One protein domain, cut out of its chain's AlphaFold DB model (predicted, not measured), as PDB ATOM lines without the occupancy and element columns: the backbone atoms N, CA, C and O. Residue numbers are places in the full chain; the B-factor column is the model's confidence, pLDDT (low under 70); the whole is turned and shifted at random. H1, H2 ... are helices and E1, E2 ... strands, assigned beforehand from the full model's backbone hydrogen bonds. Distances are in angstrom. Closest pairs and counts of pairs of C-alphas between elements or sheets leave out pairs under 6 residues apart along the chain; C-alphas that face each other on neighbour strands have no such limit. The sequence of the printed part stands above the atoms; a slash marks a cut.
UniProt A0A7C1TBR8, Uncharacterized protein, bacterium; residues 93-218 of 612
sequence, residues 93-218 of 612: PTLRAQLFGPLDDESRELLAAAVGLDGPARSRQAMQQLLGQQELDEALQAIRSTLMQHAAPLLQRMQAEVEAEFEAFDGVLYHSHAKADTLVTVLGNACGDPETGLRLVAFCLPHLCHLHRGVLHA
ATOM      1  N   PRO A  93     172.798 245.202 313.808       81.50
ATOM      2  CA  PRO A  93     172.228 246.551 313.847       81.50
ATOM      3  C   PRO A  93     173.247 247.675 314.095       81.50
ATOM      4  O   PRO A  93     173.259 248.667 313.360       81.50
ATOM      5  N   THR A  94     174.135 247.510 315.076       78.31
ATOM      6  CA  THR A  94     175.181 248.492 315.399       78.31
ATOM      7  C   THR A  94     176.232 248.582 314.291       78.31
ATOM      8  O   THR A  94     176.554 249.676 313.828       78.31
ATOM      9  N   LEU A  95     176.718 247.438 313.800       79.12
ATOM     10  CA  LEU A  95     177.675 247.374 312.688       79.12
ATOM     11  C   LEU A  95     177.092 247.958 311.393       79.12
ATOM     12  O   LEU A  95     177.777 248.673 310.667       79.12
ATOM     13  N   ARG A  96     175.807 247.708 311.129       83.00
ATOM     14  CA  ARG A  96     175.042 248.243 310.001       83.00
ATOM     15  C   ARG A  96     174.978 249.764 310.072       83.00
ATOM     16  O   ARG A  96     175.212 250.425 309.063       83.00
ATOM     17  N   ALA A  97     174.696 250.322 311.248       80.69
ATOM     18  CA  ALA A  97     174.673 251.766 311.451       80.69
ATOM     19  C   ALA A  97     176.063 252.399 311.255       80.69
ATOM     20  O   ALA A  97     176.165 253.452 310.631       80.69
ATOM     21  N   GLN A  98     177.131 251.739 311.715       78.38
ATOM     22  CA  GLN A  98     178.511 252.198 311.507       78.38
ATOM     23  C   GLN A  98     178.946 252.115 310.032       78.38
ATOM     24  O   GLN A  98     179.613 253.023 309.539       78.38
ATOM     25  N   LEU A  99     178.550 251.058 309.313       81.69
ATOM     26  CA  LEU A  99     178.899 250.848 307.905       81.69
ATOM     27  C   LEU A  99     178.120 251.786 306.970       81.69
ATOM     28  O   LEU A  99     178.699 252.377 306.066       81.69
ATOM     29  N   PHE A 100     176.807 251.924 307.166       83.56
ATOM     30  CA  PHE A 100     175.948 252.697 306.260       83.56
ATOM     31  C   PHE A 100     175.726 254.147 306.682       83.56
ATOM     32  O   PHE A 100     175.346 254.961 305.840       83.56
ATOM     33  N   GLY A 101     175.948 254.486 307.954       79.88
ATOM     34  CA  GLY A 101     175.786 255.846 308.473       79.88
ATOM     35  C   GLY A 101     176.501 256.915 307.635       79.88
ATOM     36  O   GLY A 101     175.872 257.927 307.331       79.88
ATOM     37  N   PRO A 102     177.753 256.685 307.190       82.81
ATOM     38  CA  PRO A 102     178.493 257.642 306.362       82.81
ATOM     39  C   PRO A 102     178.043 257.758 304.900       82.81
ATOM     40  O   PRO A 102     178.495 258.660 304.201       82.81
ATOM     41  N   LEU A 103     177.233 256.820 304.405       85.69
ATOM     42  CA  LEU A 103     176.843 256.736 302.997       85.69
ATOM     43  C   LEU A 103     175.497 257.434 302.762       85.69
ATOM     44  O   LEU A 103     174.634 257.409 303.642       85.69
ATOM     45  N   ASP A 104     175.311 258.020 301.578       87.12
ATOM     46  CA  ASP A 104     173.998 258.473 301.103       87.12
ATOM     47  C   ASP A 104     173.122 257.289 300.655       87.12
ATOM     48  O   ASP A 104     173.586 256.149 300.567       87.12
ATOM     49  N   ASP A 105     171.831 257.531 300.421       87.00
ATOM     50  CA  ASP A 105     170.870 256.454 300.148       87.00
ATOM     51  C   ASP A 105     171.199 255.680 298.859       87.00
ATOM     52  O   ASP A 105     171.137 254.449 298.855       87.00
ATOM     53  N   GLU A 106     171.664 256.362 297.809       88.69
ATOM     54  CA  GLU A 106     172.098 255.720 296.559       88.69
ATOM     55  C   GLU A 106     173.326 254.820 296.776       88.69
ATOM     56  O   GLU A 106     173.357 253.669 296.327       88.69
ATOM     57  N   SER A 107     174.325 255.294 297.528       89.69
ATOM     58  CA  SER A 107     175.510 254.506 297.882       89.69
ATOM     59  C   SER A 107     175.170 253.296 298.747       89.69
ATOM     60  O   SER A 107     175.782 252.234 298.590       89.69
ATOM     61  N   ARG A 108     174.202 253.433 299.665       90.12
ATOM     62  CA  ARG A 108     173.719 252.326 300.504       90.12
ATOM     63  C   ARG A 108     173.069 251.245 299.654       90.12
ATOM     64  O   ARG A 108     173.431 250.079 299.806       90.12
ATOM     65  N   GLU A 109     172.167 251.622 298.750       89.62
ATOM     66  CA  GLU A 109     171.514 250.679 297.836       89.62
ATOM     67  C   GLU A 109     172.530 249.976 296.931       89.62
ATOM     68  O   GLU A 109     172.477 248.753 296.764       89.62
ATOM     69  N   LEU A 110     173.501 250.721 296.392       91.44
ATOM     70  CA  LEU A 110     174.533 250.158 295.528       91.44
ATOM     71  C   LEU A 110     175.447 249.185 296.284       91.44
ATOM     72  O   LEU A 110     175.734 248.095 295.782       91.44
ATOM     73  N   LEU A 111     175.874 249.533 297.502       91.88
ATOM     74  CA  LEU A 111     176.664 248.645 298.359       91.88
ATOM     75  C   LEU A 111     175.873 247.384 298.728       91.88
ATOM     76  O   LEU A 111     176.396 246.270 298.616       91.88
ATOM     77  N   ALA A 112     174.609 247.547 299.123       90.31
ATOM     78  CA  ALA A 112     173.733 246.437 299.467       90.31
ATOM     79  C   ALA A 112     173.519 245.494 298.277       90.31
ATOM     80  O   ALA A 112     173.566 244.278 298.462       90.31
ATOM     81  N   ALA A 113     173.370 246.025 297.060       90.38
ATOM     82  CA  ALA A 113     173.255 245.231 295.841       90.38
ATOM     83  C   ALA A 113     174.568 244.534 295.448       90.38
ATOM     84  O   ALA A 113     174.534 243.394 294.983       90.38
ATOM     85  N   ALA A 114     175.719 245.187 295.634       89.06
ATOM     86  CA  ALA A 114     177.024 244.631 295.274       89.06
ATOM     87  C   ALA A 114     177.458 243.493 296.210       89.06
ATOM     88  O   ALA A 114     178.037 242.502 295.766       89.06
ATOM     89  N   VAL A 115     177.183 243.643 297.507       90.38
ATOM     90  CA  VAL A 115     177.633 242.714 298.552       90.38
ATOM     91  C   VAL A 115     176.532 241.746 298.976       90.38
ATOM     92  O   VAL A 115     176.850 240.664 299.453       90.38
ATOM     93  N   GLY A 116     175.259 242.063 298.734       88.06
ATOM     94  CA  GLY A 116     174.099 241.249 299.108       88.06
ATOM     95  C   GLY A 116     173.701 241.394 300.579       88.06
ATOM     96  O   GLY A 116     173.553 240.398 301.280       88.06
ATOM     97  N   LEU A 117     173.584 242.638 301.058       84.75
ATOM     98  CA  LEU A 117     173.248 242.937 302.461       84.75
ATOM     99  C   LEU A 117     171.735 242.895 302.740       84.75
ATOM    100  O   LEU A 117     171.335 242.473 303.820       84.75
ATOM    101  N   ASP A 118     170.909 243.287 301.764       82.06
ATOM    102  CA  ASP A 118     169.437 243.311 301.855       82.06
ATOM    103  C   ASP A 118     168.766 242.313 300.877       82.06
ATOM    104  O   ASP A 118     167.566 242.381 300.610       82.06
ATOM    105  N   GLY A 119     169.542 241.386 300.303       82.62
ATOM    106  CA  GLY A 119     169.087 240.409 299.309       82.62
ATOM    107  C   GLY A 119     170.251 239.727 298.576       82.62
ATOM    108  O   GLY A 119     171.409 239.958 298.923       82.62
ATOM    109  N   PRO A 120     169.986 238.897 297.549       83.25
ATOM    110  CA  PRO A 120     171.048 238.249 296.782       83.25
ATOM    111  C   PRO A 120     171.918 239.293 296.067       83.25
ATOM    112  O   PRO A 120     171.396 240.235 295.462       83.25
ATOM    113  N   ALA A 121     173.244 239.119 296.107       86.88
ATOM    114  CA  ALA A 121     174.150 240.026 295.406       86.88
ATOM    115  C   ALA A 121     173.897 240.004 293.897       86.88
ATOM    116  O   ALA A 121     173.724 238.951 293.275       86.88
ATOM    117  N   ARG A 122     173.925 241.190 293.291       87.81
ATOM    118  CA  ARG A 122     173.843 241.344 291.843       87.81
ATOM    119  C   ARG A 122     175.210 241.095 291.230       87.81
ATOM    120  O   ARG A 122     176.236 241.560 291.726       87.81
ATOM    121  N   SER A 123     175.225 240.395 290.099       84.94
ATOM    122  CA  SER A 123     176.460 240.227 289.343       84.94
ATOM    123  C   SER A 123     176.984 241.591 288.889       84.94
ATOM    124  O   SER A 123     176.220 242.504 288.564       84.94
ATOM    125  N   ARG A 124     178.311 241.730 288.814       83.12
ATOM    126  CA  ARG A 124     178.939 242.957 288.305       83.12
ATOM    127  C   ARG A 124     178.438 243.314 286.905       83.12
ATOM    128  O   ARG A 124     178.229 244.485 286.632       83.12
ATOM    129  N   GLN A 125     178.178 242.318 286.060       83.88
ATOM    130  CA  GLN A 125     177.616 242.518 284.725       83.88
ATOM    131  C   GLN A 125     176.192 243.094 284.770       83.88
ATOM    132  O   GLN A 125     175.893 244.016 284.017       83.88
ATOM    133  N   ALA A 126     175.334 242.613 285.677       85.38
ATOM    134  CA  ALA A 126     173.994 243.171 285.863       85.38
ATOM    135  C   ALA A 126     174.046 244.624 286.365       85.38
ATOM    136  O   ALA A 126     173.279 245.463 285.909       85.38
ATOM    137  N   MET A 127     174.991 244.950 287.253       86.38
ATOM    138  CA  MET A 127     175.199 246.333 287.708       86.38
ATOM    139  C   MET A 127     175.752 247.235 286.591       86.38
ATOM    140  O   MET A 127     175.303 248.368 286.437       86.38
ATOM    141  N   GLN A 128     176.666 246.722 285.762       88.56
ATOM    142  CA  GLN A 128     177.208 247.438 284.600       88.56
ATOM    143  C   GLN A 128     176.146 247.743 283.541       88.56
ATOM    144  O   GLN A 128     176.253 248.753 282.859       88.56
ATOM    145  N   GLN A 129     175.127 246.895 283.391       86.69
ATOM    146  CA  GLN A 129     174.013 247.164 282.476       86.69
ATOM    147  C   GLN A 129     173.128 248.326 282.942       86.69
ATOM    148  O   GLN A 129     172.501 248.968 282.106       86.69
ATOM    149  N   LEU A 130     173.077 248.593 284.251       86.62
ATOM    150  CA  LEU A 130     172.252 249.655 284.833       86.62
ATOM    151  C   LEU A 130     172.958 251.017 284.829       86.62
ATOM    152  O   LEU A 130     172.329 252.015 284.504       86.62
ATOM    153  N   LEU A 131     174.243 251.043 285.195       84.31
ATOM    154  CA  LEU A 131     175.015 252.277 285.418       84.31
ATOM    155  C   LEU A 131     176.115 252.505 284.365       84.31
ATOM    156  O   LEU A 131     176.693 253.571 284.283       84.31
ATOM    157  N   GLY A 132     176.459 251.508 283.546       87.06
ATOM    158  CA  GLY A 132     177.667 251.553 282.717       87.06
ATOM    159  C   GLY A 132     178.941 251.195 283.498       87.06
ATOM    160  O   GLY A 132     178.982 251.193 284.728       87.06
ATOM    161  N   GLN A 133     180.009 250.816 282.786       88.38
ATOM    162  CA  GLN A 133     181.231 250.303 283.424       88.38
ATOM    163  C   GLN A 133     182.002 251.374 284.205       88.38
ATOM    164  O   GLN A 133     182.459 251.094 285.311       88.38
ATOM    165  N   GLN A 134     182.176 252.560 283.619       90.19
ATOM    166  CA  GLN A 134     182.995 253.617 284.211       90.19
ATOM    167  C   GLN A 134     182.311 254.233 285.438       90.19
ATOM    168  O   GLN A 134     182.930 254.308 286.494       90.19
ATOM    169  N   GLU A 135     181.025 254.573 285.327       90.75
ATOM    170  CA  GLU A 135     180.244 255.147 286.431       90.75
ATOM    171  C   GLU A 135     180.142 254.175 287.612       90.75
ATOM    172  O   GLU A 135     180.316 254.578 288.758       90.75
ATOM    173  N   LEU A 136     179.959 252.872 287.351       91.00
ATOM    174  CA  LEU A 136     179.976 251.863 288.409       91.00
ATOM    175  C   LEU A 136     181.328 251.823 289.139       91.00
ATOM    176  O   LEU A 136     181.362 251.727 290.363       91.00
ATOM    177  N   ASP A 137     182.448 251.869 288.416       90.00
ATOM    178  CA  ASP A 137     183.774 251.833 289.044       90.00
ATOM    179  C   ASP A 137     184.072 253.096 289.858       90.00
ATOM    180  O   ASP A 137     184.622 252.986 290.959       90.00
ATOM    181  N   GLU A 138     183.660 254.264 289.364       92.31
ATOM    182  CA  GLU A 138     183.753 255.537 290.083       92.31
ATOM    183  C   GLU A 138     182.878 255.528 291.347       92.31
ATOM    184  O   GLU A 138     183.379 255.833 292.431       92.31
ATOM    185  N   ALA A 139     181.624 255.072 291.253       91.81
ATOM    186  CA  ALA A 139     180.705 254.981 292.388       91.81
ATOM    187  C   ALA A 139     181.202 253.999 293.462       91.81
ATOM    188  O   ALA A 139     181.295 254.349 294.639       91.81
ATOM    189  N   LEU A 140     181.612 252.782 293.079       92.25
ATOM    190  CA  LEU A 140     182.155 251.804 294.031       92.25
ATOM    191  C   LEU A 140     183.456 252.302 294.683       92.25
ATOM    192  O   LEU A 140     183.726 251.987 295.844       92.25
ATOM    193  N   GLN A 141     184.272 253.073 293.958       92.25
ATOM    194  CA  GLN A 141     185.476 253.688 294.513       92.25
ATOM    195  C   GLN A 141     185.159 254.847 295.465       92.25
ATOM    196  O   GLN A 141     185.832 254.975 296.493       92.25
ATOM    197  N   ALA A 142     184.141 255.656 295.165       91.94
ATOM    198  CA  ALA A 142     183.652 256.704 296.053       91.94
ATOM    199  C   ALA A 142     183.141 256.103 297.371       91.94
ATOM    200  O   ALA A 142     183.614 256.502 298.432       91.94
ATOM    201  N   ILE A 143     182.311 255.053 297.305       93.06
ATOM    202  CA  ILE A 143     181.820 254.319 298.485       93.06
ATOM    203  C   ILE A 143     182.985 253.832 299.348       93.06
ATOM    204  O   ILE A 143     183.023 254.106 300.547       93.06
ATOM    205  N   ARG A 144     183.972 253.147 298.749       92.94
ATOM    206  CA  ARG A 144     185.170 252.696 299.480       92.94
ATOM    207  C   ARG A 144     185.901 253.855 300.154       92.94
ATOM    208  O   ARG A 144     186.305 253.724 301.304       92.94
ATOM    209  N   SER A 145     186.064 254.973 299.451       90.44
ATOM    210  CA  SER A 145     186.772 256.147 299.971       90.44
ATOM    211  C   SER A 145     186.036 256.763 301.165       90.44
ATOM    212  O   SER A 145     186.666 257.052 302.181       90.44
ATOM    213  N   THR A 146     184.707 256.876 301.092       89.56
ATOM    214  CA  THR A 146     183.859 257.350 302.196       89.56
ATOM    215  C   THR A 146     183.935 256.417 303.404       89.56
ATOM    216  O   THR A 146     184.137 256.874 304.530       89.56
ATOM    217  N   LEU A 147     183.863 255.098 303.188       88.50
ATOM    218  CA  LEU A 147     184.016 254.109 304.261       88.50
ATOM    219  C   LEU A 147     185.404 254.183 304.912       88.50
ATOM    220  O   LEU A 147     185.506 254.145 306.136       88.50
ATOM    221  N   MET A 148     186.469 254.343 304.124       86.00
ATOM    222  CA  MET A 148     187.828 254.518 304.649       86.00
ATOM    223  C   MET A 148     187.979 255.780 305.502       86.00
ATOM    224  O   MET A 148     188.739 255.762 306.466       86.00
ATOM    225  N   GLN A 149     187.265 256.859 305.174       83.38
ATOM    226  CA  GLN A 149     187.328 258.117 305.923       83.38
ATOM    227  C   GLN A 149     186.511 258.078 307.219       83.38
ATOM    228  O   GLN A 149     186.964 258.596 308.238       83.38
ATOM    229  N   HIS A 150     185.327 257.463 307.196       79.44
ATOM    230  CA  HIS A 150     184.349 257.587 308.282       79.44
ATOM    231  C   HIS A 150     184.137 256.312 309.110       79.44
ATOM    232  O   HIS A 150     183.651 256.397 310.233       79.44
ATOM    233  N   ALA A 151     184.529 255.144 308.597       83.62
ATOM    234  CA  ALA A 151     184.434 253.849 309.277       83.62
ATOM    235  C   ALA A 151     185.818 253.192 309.467       83.62
ATOM    236  O   ALA A 151     185.931 251.967 309.560       83.62
ATOM    237  N   ALA A 152     186.884 254.000 309.544       82.25
ATOM    238  CA  ALA A 152     188.262 253.523 309.676       82.25
ATOM    239  C   ALA A 152     188.473 252.505 310.820       82.25
ATOM    240  O   ALA A 152     189.116 251.488 310.561       82.25
ATOM    241  N   PRO A 153     187.917 252.683 312.040       82.19
ATOM    242  CA  PRO A 153     188.098 251.708 313.121       82.19
ATOM    243  C   PRO A 153     187.502 250.331 312.797       82.19
ATOM    244  O   PRO A 153     188.117 249.302 313.079       82.19
ATOM    245  N   LEU A 154     186.328 250.300 312.155       84.31
ATOM    246  CA  LEU A 154     185.670 249.060 311.741       84.31
ATOM    247  C   LEU A 154     186.464 248.351 310.638       84.31
ATOM    248  O   LEU A 154     186.634 247.134 310.683       84.31
ATOM    249  N   LEU A 155     186.989 249.105 309.668       87.75
ATOM    250  CA  LEU A 155     187.826 248.557 308.600       87.75
ATOM    251  C   LEU A 155     189.173 248.040 309.118       87.75
ATOM    252  O   LEU A 155     189.618 246.987 308.672       87.75
ATOM    253  N   GLN A 156     189.792 248.727 310.082       87.75
ATOM    254  CA  GLN A 156     191.017 248.263 310.744       87.75
ATOM    255  C   GLN A 156     190.781 246.963 311.511       87.75
ATOM    256  O   GLN A 156     191.583 246.036 311.414       87.75
ATOM    257  N   ARG A 157     189.656 246.862 312.228       88.25
ATOM    258  CA  ARG A 157     189.251 245.616 312.880       88.25
ATOM    259  C   ARG A 157     189.034 244.496 311.862       88.25
ATOM    260  O   ARG A 157     189.566 243.408 312.044       88.25
ATOM    261  N   MET A 158     188.284 244.768 310.794       89.50
ATOM    262  CA  MET A 158     188.029 243.803 309.720       89.50
ATOM    263  C   MET A 158     189.330 243.315 309.085       89.50
ATOM    264  O   MET A 158     189.491 242.119 308.862       89.50
ATOM    265  N   GLN A 159     190.270 244.226 308.833       92.75
ATOM    266  CA  GLN A 159     191.593 243.890 308.328       92.75
ATOM    267  C   GLN A 159     192.355 242.989 309.307       92.75
ATOM    268  O   GLN A 159     192.830 241.941 308.889       92.75
ATOM    269  N   ALA A 160     192.419 243.344 310.593       90.44
ATOM    270  CA  ALA A 160     193.134 242.559 311.599       90.44
ATOM    271  C   ALA A 160     192.545 241.149 311.783       90.44
ATOM    272  O   ALA A 160     193.290 240.176 311.885       90.44
ATOM    273  N   GLU A 161     191.213 241.022 311.795       90.88
ATOM    274  CA  GLU A 161     190.539 239.720 311.852       90.88
ATOM    275  C   GLU A 161     190.880 238.873 310.620       90.88
ATOM    276  O   GLU A 161     191.284 237.723 310.752       90.88
ATOM    277  N   VAL A 162     190.777 239.450 309.421       91.75
ATOM    278  CA  VAL A 162     191.023 238.736 308.161       91.75
ATOM    279  C   VAL A 162     192.496 238.361 307.988       91.75
ATOM    280  O   VAL A 162     192.783 237.262 307.524       91.75
ATOM    281  N   GLU A 163     193.434 239.226 308.374       92.44
ATOM    282  CA  GLU A 163     194.870 238.924 308.353       92.44
ATOM    283  C   GLU A 163     195.210 237.768 309.299       92.44
ATOM    284  O   GLU A 163     195.926 236.852 308.893       92.44
ATOM    285  N   ALA A 164     194.635 237.749 310.507       90.38
ATOM    286  CA  ALA A 164     194.816 236.646 311.447       90.38
ATOM    287  C   ALA A 164     194.245 235.319 310.909       90.38
ATOM    288  O   ALA A 164     194.851 234.263 311.093       90.38
ATOM    289  N   GLU A 165     193.097 235.355 310.228       91.12
ATOM    290  CA  GLU A 165     192.531 234.165 309.581       91.12
ATOM    291  C   GLU A 165     193.364 233.720 308.366       91.12
ATOM    292  O   GLU A 165     193.585 232.528 308.157       91.12
ATOM    293  N   PHE A 166     193.890 234.656 307.572       93.00
ATOM    294  CA  PHE A 166     194.792 234.322 306.472       93.00
ATOM    295  C   PHE A 166     196.102 233.707 306.951       93.00
ATOM    296  O   PHE A 166     196.592 232.788 306.298       93.00
ATOM    297  N   GLU A 167     196.654 234.167 308.071       90.38
ATOM    298  CA  GLU A 167     197.823 233.542 308.690       90.38
ATOM    299  C   GLU A 167     197.503 232.121 309.180       90.38
ATOM    300  O   GLU A 167     198.308 231.211 309.002       90.38
ATOM    301  N   ALA A 168     196.302 231.898 309.727       88.00
ATOM    302  CA  ALA A 168     195.881 230.586 310.218       88.00
ATOM    303  C   ALA A 168     195.600 229.557 309.103       88.00
ATOM    304  O   ALA A 168     195.748 228.356 309.330       88.00
ATOM    305  N   PHE A 169     195.185 230.012 307.916       88.81
ATOM    306  CA  PHE A 169     194.742 229.157 306.804       88.81
ATOM    307  C   PHE A 169     195.534 229.378 305.503       88.81
ATOM    308  O   PHE A 169     195.000 229.219 304.399       88.81
ATOM    309  N   ASP A 170     196.807 229.766 305.616       89.75
ATOM    310  CA  ASP A 170     197.751 229.924 304.499       89.75
ATOM    311  C   ASP A 170     197.206 230.764 303.325       89.75
ATOM    312  O   ASP A 170     197.392 230.461 302.137       89.75
ATOM    313  N   GLY A 171     196.512 231.848 303.664       90.81
ATOM    314  CA  GLY A 171     195.986 232.832 302.729       90.81
ATOM    315  C   GLY A 171     194.699 232.428 302.012       90.81
ATOM    316  O   GLY A 171     194.437 232.953 300.925       90.81
ATOM    317  N   VAL A 172     193.917 231.498 302.570       92.62
ATOM    318  CA  VAL A 172     192.586 231.116 302.065       92.62
ATOM    319  C   VAL A 172     191.563 231.145 303.188       92.62
ATOM    320  O   VAL A 172     191.720 230.453 304.185       92.62
ATOM    321  N   LEU A 173     190.467 231.873 302.994       91.94
ATOM    322  CA  LEU A 173     189.380 231.944 303.963       91.94
ATOM    323  C   LEU A 173     188.065 231.464 303.342       91.94
ATOM    324  O   LEU A 173     187.552 232.047 302.384       91.94
ATOM    325  N   TYR A 174     187.528 230.392 303.920       88.44
ATOM    326  CA  TYR A 174     186.180 229.888 303.667       88.44
ATOM    327  C   TYR A 174     185.227 230.425 304.732       88.44
ATOM    328  O   TYR A 174     185.639 230.668 305.867       88.44
ATOM    329  N   HIS A 175     183.933 230.511 304.416       83.56
ATOM    330  CA  HIS A 175     182.929 230.916 305.404       83.56
ATOM    331  C   HIS A 175     182.919 229.989 306.638       83.56
ATOM    332  O   HIS A 175     182.628 230.429 307.740       83.56
ATOM    333  N   SER A 176     183.247 228.704 306.460       81.00
ATOM    334  CA  SER A 176     183.280 227.692 307.522       81.00
ATOM    335  C   SER A 176     184.529 227.758 308.402       81.00
ATOM    336  O   SER A 176     184.565 227.107 309.442       81.00
ATOM    337  N   HIS A 177     185.560 228.487 307.972       79.00
ATOM    338  CA  HIS A 177     186.841 228.588 308.674       79.00
ATOM    339  C   HIS A 177     186.914 229.814 309.585       79.00
ATOM    340  O   HIS A 177     187.679 229.799 310.545       79.00
ATOM    341  N   ALA A 178     186.123 230.851 309.300       79.31
ATOM    342  CA  ALA A 178     186.098 232.066 310.099       79.31
ATOM    343  C   ALA A 178     185.691 231.748 311.547       79.31
ATOM    344  O   ALA A 178     184.683 231.073 311.785       79.31
ATOM    345  N   LYS A 179     186.460 232.243 312.528       81.50
ATOM    346  CA  LYS A 179     186.119 232.063 313.944       81.50
ATOM    347  C   LYS A 179     184.714 232.588 314.245       81.50
ATOM    348  O   LYS A 179     184.238 233.565 313.647       81.50
ATOM    349  N   ALA A 180     184.069 231.937 315.213       71.81
ATOM    350  CA  ALA A 180     182.877 232.482 315.848       71.81
ATOM    351  C   ALA A 180     183.198 233.898 316.355       71.81
ATOM    352  O   ALA A 180     184.306 234.141 316.829       71.81
ATOM    353  N   ASP A 181     182.251 234.821 316.197       76.00
ATOM    354  CA  ASP A 181     182.352 236.230 316.610       76.00
ATOM    355  C   ASP A 181     183.229 237.161 315.747       76.00
ATOM    356  O   ASP A 181     183.363 238.343 316.072       76.00
ATOM    357  N   THR A 182     183.764 236.686 314.617       84.94
ATOM    358  CA  THR A 182     184.349 237.578 313.594       84.94
ATOM    359  C   THR A 182     183.261 238.321 312.821       84.94
ATOM    360  O   THR A 182     182.136 237.832 312.665       84.94
ATOM    361  N   LEU A 183     183.603 239.487 312.271       84.62
ATOM    362  CA  LEU A 183     182.694 240.294 311.454       84.62
ATOM    363  C   LEU A 183     182.140 239.496 310.267       84.62
ATOM    364  O   LEU A 183     180.959 239.613 309.950       84.62
ATOM    365  N   VAL A 184     182.960 238.638 309.653       86.56
ATOM    366  CA  VAL A 184     182.546 237.765 308.542       86.56
ATOM    367  C   VAL A 184     181.398 236.844 308.964       86.56
ATOM    368  O   VAL A 184     180.380 236.776 308.271       86.56
ATOM    369  N   THR A 185     181.536 236.178 310.113       85.62
ATOM    370  CA  THR A 185     180.541 235.228 310.634       85.62
ATOM    371  C   THR A 185     179.274 235.939 311.110       85.62
ATOM    372  O   THR A 185     178.166 235.488 310.816       85.62
ATOM    373  N   VAL A 186     179.415 237.078 311.799       85.75
ATOM    374  CA  VAL A 186     178.277 237.899 312.252       85.75
ATOM    375  C   VAL A 186     177.431 238.357 311.060       85.75
ATOM    376  O   VAL A 186     176.209 238.206 311.080       85.75
ATOM    377  N   LEU A 187     178.076 238.853 310.001       85.50
ATOM    378  CA  LEU A 187     177.405 239.299 308.776       85.50
ATOM    379  C   LEU A 187     176.711 238.153 308.044       85.50
ATOM    380  O   LEU A 187     175.556 238.292 307.643       85.50
ATOM    381  N   GLY A 188     177.400 237.020 307.888       84.88
ATOM    382  CA  GLY A 188     176.833 235.860 307.207       84.88
ATOM    383  C   GLY A 188     175.567 235.342 307.895       84.88
ATOM    384  O   GLY A 188     174.558 235.079 307.240       84.88
ATOM    385  N   ASN A 189     175.587 235.285 309.230       85.25
ATOM    386  CA  ASN A 189     174.440 234.856 310.030       85.25
ATOM    387  C   ASN A 189     173.279 235.855 309.973       85.25
ATOM    388  O   ASN A 189     172.124 235.448 309.864       85.25
ATOM    389  N   ALA A 190     173.568 237.156 310.038       83.81
ATOM    390  CA  ALA A 190     172.535 238.184 310.081       83.81
ATOM    391  C   ALA A 190     171.803 238.368 308.740       83.81
ATOM    392  O   ALA A 190     170.605 238.652 308.732       83.81
ATOM    393  N   CYS A 191     172.501 238.190 307.616       83.25
ATOM    394  CA  CYS A 191     171.927 238.312 306.273       83.25
ATOM    395  C   CYS A 191     171.327 236.998 305.738       83.25
ATOM    396  O   CYS A 191     170.716 237.006 304.671       83.25
ATOM    397  N   GLY A 192     171.494 235.873 306.446       81.56
ATOM    398  CA  GLY A 192     171.026 234.556 305.993       81.56
ATOM    399  C   GLY A 192     171.804 233.991 304.798       81.56
ATOM    400  O   GLY A 192     171.332 233.061 304.147       81.56
ATOM    401  N   ASP A 193     172.983 234.547 304.513       85.75
ATOM    402  CA  ASP A 193     173.857 234.160 303.409       85.75
ATOM    403  C   ASP A 193     175.318 234.147 303.895       85.75
ATOM    404  O   ASP A 193     175.894 235.208 304.164       85.75
ATOM    405  N   PRO A 194     175.943 232.962 304.015       83.62
ATOM    406  CA  PRO A 194     177.260 232.813 304.627       83.62
ATOM    407  C   PRO A 194     178.385 233.509 303.844       83.62
ATOM    408  O   PRO A 194     179.445 233.777 304.411       83.62
ATOM    409  N   GLU A 195     178.183 233.836 302.564       89.12
ATOM    410  CA  GLU A 195     179.202 234.498 301.742       89.12
ATOM    411  C   GLU A 195     179.154 236.030 301.831       89.12
ATOM    412  O   GLU A 195     180.076 236.698 301.352       89.12
ATOM    413  N   THR A 196     178.104 236.616 302.417       90.50
ATOM    414  CA  THR A 196     177.938 238.079 302.480       90.50
ATOM    415  C   THR A 196     179.090 238.749 303.227       90.50
ATOM    416  O   THR A 196     179.622 239.761 302.767       90.50
ATOM    417  N   GLY A 197     179.561 238.142 304.323       89.38
ATOM    418  CA  GLY A 197     180.737 238.623 305.051       89.38
ATOM    419  C   GLY A 197     182.005 238.632 304.189       89.38
ATOM    420  O   GLY A 197     182.724 239.630 304.152       89.38
ATOM    421  N   LEU A 198     182.248 237.562 303.422       92.75
ATOM    422  CA  LEU A 198     183.412 237.461 302.531       92.75
ATOM    423  C   LEU A 198     183.347 238.479 301.382       92.75
ATOM    424  O   LEU A 198     184.360 239.088 301.035       92.75
ATOM    425  N   ARG A 199     182.154 238.700 300.812       93.19
ATOM    426  CA  ARG A 199     181.919 239.733 299.791       93.19
ATOM    427  C   ARG A 199     182.195 241.132 300.324       93.19
ATOM    428  O   ARG A 199     182.827 241.915 299.617       93.19
ATOM    429  N   LEU A 200     181.768 241.434 301.552       92.12
ATOM    430  CA  LEU A 200     182.014 242.742 302.157       92.12
ATOM    431  C   LEU A 200     183.511 242.980 302.352       92.12
ATOM    432  O   LEU A 200     184.018 244.032 301.970       92.12
ATOM    433  N   VAL A 201     184.229 241.986 302.878       92.88
ATOM    434  CA  VAL A 201     185.687 242.055 303.051       92.88
ATOM    435  C   VAL A 201     186.385 242.289 301.711       92.88
ATOM    436  O   VAL A 201     187.184 243.216 301.590       92.88
ATOM    437  N   ALA A 202     186.046 241.512 300.678       93.44
ATOM    438  CA  ALA A 202     186.619 241.676 299.341       93.44
ATOM    439  C   ALA A 202     186.313 243.051 298.726       93.44
ATOM    440  O   ALA A 202     187.137 243.606 297.994       93.44
ATOM    441  N   PHE A 203     185.134 243.603 299.022       93.19
ATOM    442  CA  PHE A 203     184.741 244.935 298.586       93.19
ATOM    443  C   PHE A 203     185.538 246.030 299.302       93.19
ATOM    444  O   PHE A 203     186.038 246.934 298.635       93.19
ATOM    445  N   CYS A 204     185.671 245.952 300.628       92.00
ATOM    446  CA  CYS A 204     186.322 246.972 301.452       92.00
ATOM    447  C   CYS A 204     187.856 246.927 301.373       92.00
ATOM    448  O   CYS A 204     188.504 247.971 301.433       92.00
ATOM    449  N   LEU A 205     188.445 245.738 301.198       92.44
ATOM    450  CA  LEU A 205     189.894 245.502 301.229       92.44
ATOM    451  C   LEU A 205     190.429 244.905 299.905       92.44
ATOM    452  O   LEU A 205     191.145 243.897 299.918       92.44
ATOM    453  N   PRO A 206     190.167 245.528 298.735       91.31
ATOM    454  CA  PRO A 206     190.504 244.957 297.421       91.31
ATOM    455  C   PRO A 206     192.015 244.897 297.136       91.31
ATOM    456  O   PRO A 206     192.458 244.252 296.180       91.31
ATOM    457  N   HIS A 207     192.807 245.612 297.939       90.88
ATOM    458  CA  HIS A 207     194.266 245.630 297.887       90.88
ATOM    459  C   HIS A 207     194.898 244.487 298.694       90.88
ATOM    460  O   HIS A 207     196.051 244.155 298.442       90.88
ATOM    461  N   LEU A 208     194.153 243.873 299.616       92.00
ATOM    462  CA  LEU A 208     194.615 242.733 300.409       92.00
ATOM    463  C   LEU A 208     194.109 241.415 299.837       92.00
ATOM    464  O   LEU A 208     194.852 240.438 299.806       92.00
ATOM    465  N   CYS A 209     192.861 241.383 299.362       94.25
ATOM    466  CA  CYS A 209     192.190 240.127 299.061       94.25
ATOM    467  C   CYS A 209     191.302 240.153 297.810       94.25
ATOM    468  O   CYS A 209     190.995 241.202 297.233       94.25
ATOM    469  N   HIS A 210     190.909 238.957 297.374       94.31
ATOM    470  CA  HIS A 210     190.025 238.733 296.237       94.31
ATOM    471  C   HIS A 210     189.088 237.559 296.514       94.31
ATOM    472  O   HIS A 210     189.540 236.488 296.913       94.31
ATOM    473  N   LEU A 211     187.789 237.749 296.276       92.44
ATOM    474  CA  LEU A 211     186.795 236.684 296.371       92.44
ATOM    475  C   LEU A 211     186.674 235.956 295.031       92.44
ATOM    476  O   LEU A 211     186.367 236.580 294.013       92.44
ATOM    477  N   HIS A 212     186.846 234.638 295.050       89.56
ATOM    478  CA  HIS A 212     186.693 233.776 293.884       89.56
ATOM    479  C   HIS A 212     185.985 232.474 294.272       89.56
ATOM    480  O   HIS A 212     186.417 231.784 295.187       89.56
ATOM    481  N   ARG A 213     184.880 232.142 293.585       83.88
ATOM    482  CA  ARG A 213     184.063 230.930 293.826       83.88
ATOM    483  C   ARG A 213     183.729 230.675 295.312       83.88
ATOM    484  O   ARG A 213     183.900 229.563 295.801       83.88
ATOM    485  N   GLY A 214     183.279 231.713 296.021       87.19
ATOM    486  CA  GLY A 214     182.884 231.617 297.435       87.19
ATOM    487  C   GLY A 214     184.054 231.540 298.425       87.19
ATOM    488  O   GLY A 214     183.845 231.285 299.610       87.19
ATOM    489  N   VAL A 215     185.290 231.760 297.964       91.19
ATOM    490  CA  VAL A 215     186.508 231.666 298.780       91.19
ATOM    491  C   VAL A 215     187.327 232.945 298.672       91.19
ATOM    492  O   VAL A 215     187.547 233.475 297.580       91.19
ATOM    493  N   LEU A 216     187.772 233.463 299.815       94.25
ATOM    494  CA  LEU A 216     188.572 234.677 299.876       94.25
ATOM    495  C   LEU A 216     190.066 234.328 299.847       94.25
ATOM    496  O   LEU A 216     190.556 233.556 300.669       94.25
ATOM    497  N   HIS A 217     190.791 234.915 298.902       95.75
ATOM    498  CA  HIS A 217     192.226 234.728 298.708       95.75
ATOM    499  C   HIS A 217     193.004 235.934 299.231       95.75
ATOM    500  O   HIS A 217     192.654 237.066 298.894       95.75
ATOM    501  N   ALA A 218     194.093 235.700 299.967       95.00
ATOM    502  CA  ALA A 218     194.999 236.731 300.484       95.00
ATOM    503  C   ALA A 218     195.922 237.309 299.394       95.00
ATOM    504  O   ALA A 218     197.150 237.258 299.475       95.00
TER     505      ALA A 218
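What this domain is: This is residues 93 to 218 of the 612 residues of an uncharacterized protein of bacterium (UniProt A0A7C1TBR8). The two longest helices, H4 and H5, meet near their ends as an L, and the short helix H7 sits in the middle of the domain, with H2, H6 and the small hairpin E1 E2 packed on it. H1 lies by the corner of the L, and H3 by the beginning of H4. The printed part has 126 residues, with seven named helices followed by two named strands in an antiparallel sheet; its class is mostly helix. It is compact, with a radius of gyration of the C-alphas of 13.9 A and spans of 39 by 28 by 27 A.

How they stand to each other: E1, residues 210 to 212, and E2, residues 215 to 217, form an antiparallel hairpin, with N 210 and O 217 3.0 A apart, within hydrogen-bond range. The closest C-alphas of E1 and H7, residues 196 to 204, are those of His 210 and Ala 202, 5.5 A apart. H6, residues 183 to 191, touches H7 at a steep tilt of 53 degrees, opposite ways, closest at C-alphas 184 and 197, 4.0 A. H2, residues 105 to 115, touches H7 at C-alphas 115 and 199, 5.4 A. Residues 139 to 143 of H4, residues 133 to 150, touch H2, closest at C-alphas 143 and 107, 6.3 A. H5, residues 152 to 168, is about perpendicular to H4, at 79 degrees. H1, residues 93 to 100, and H3, residues 124 to 131, touch no helix. Every O i to N i+4 pair is within hydrogen-bond range in H1, H2, H4, H5, H6 and H7, and 3 of 4 in H3.

Where its parts are: H4 is 26.1 A long, H5 24.2 A and H2 15.4 A. H1 begins at C-alpha 93 (172.228, 246.551, 313.847); E2 ends at C-alpha 217 (192.226, 234.728, 298.708).

The domain as a whole: The C-alphas farthest apart, Leu 130 and Ala 168, are 39.6 A apart. The link from H5 to H6 is long. The printed part has no cut, and no printed residue is under 70 in pLDDT.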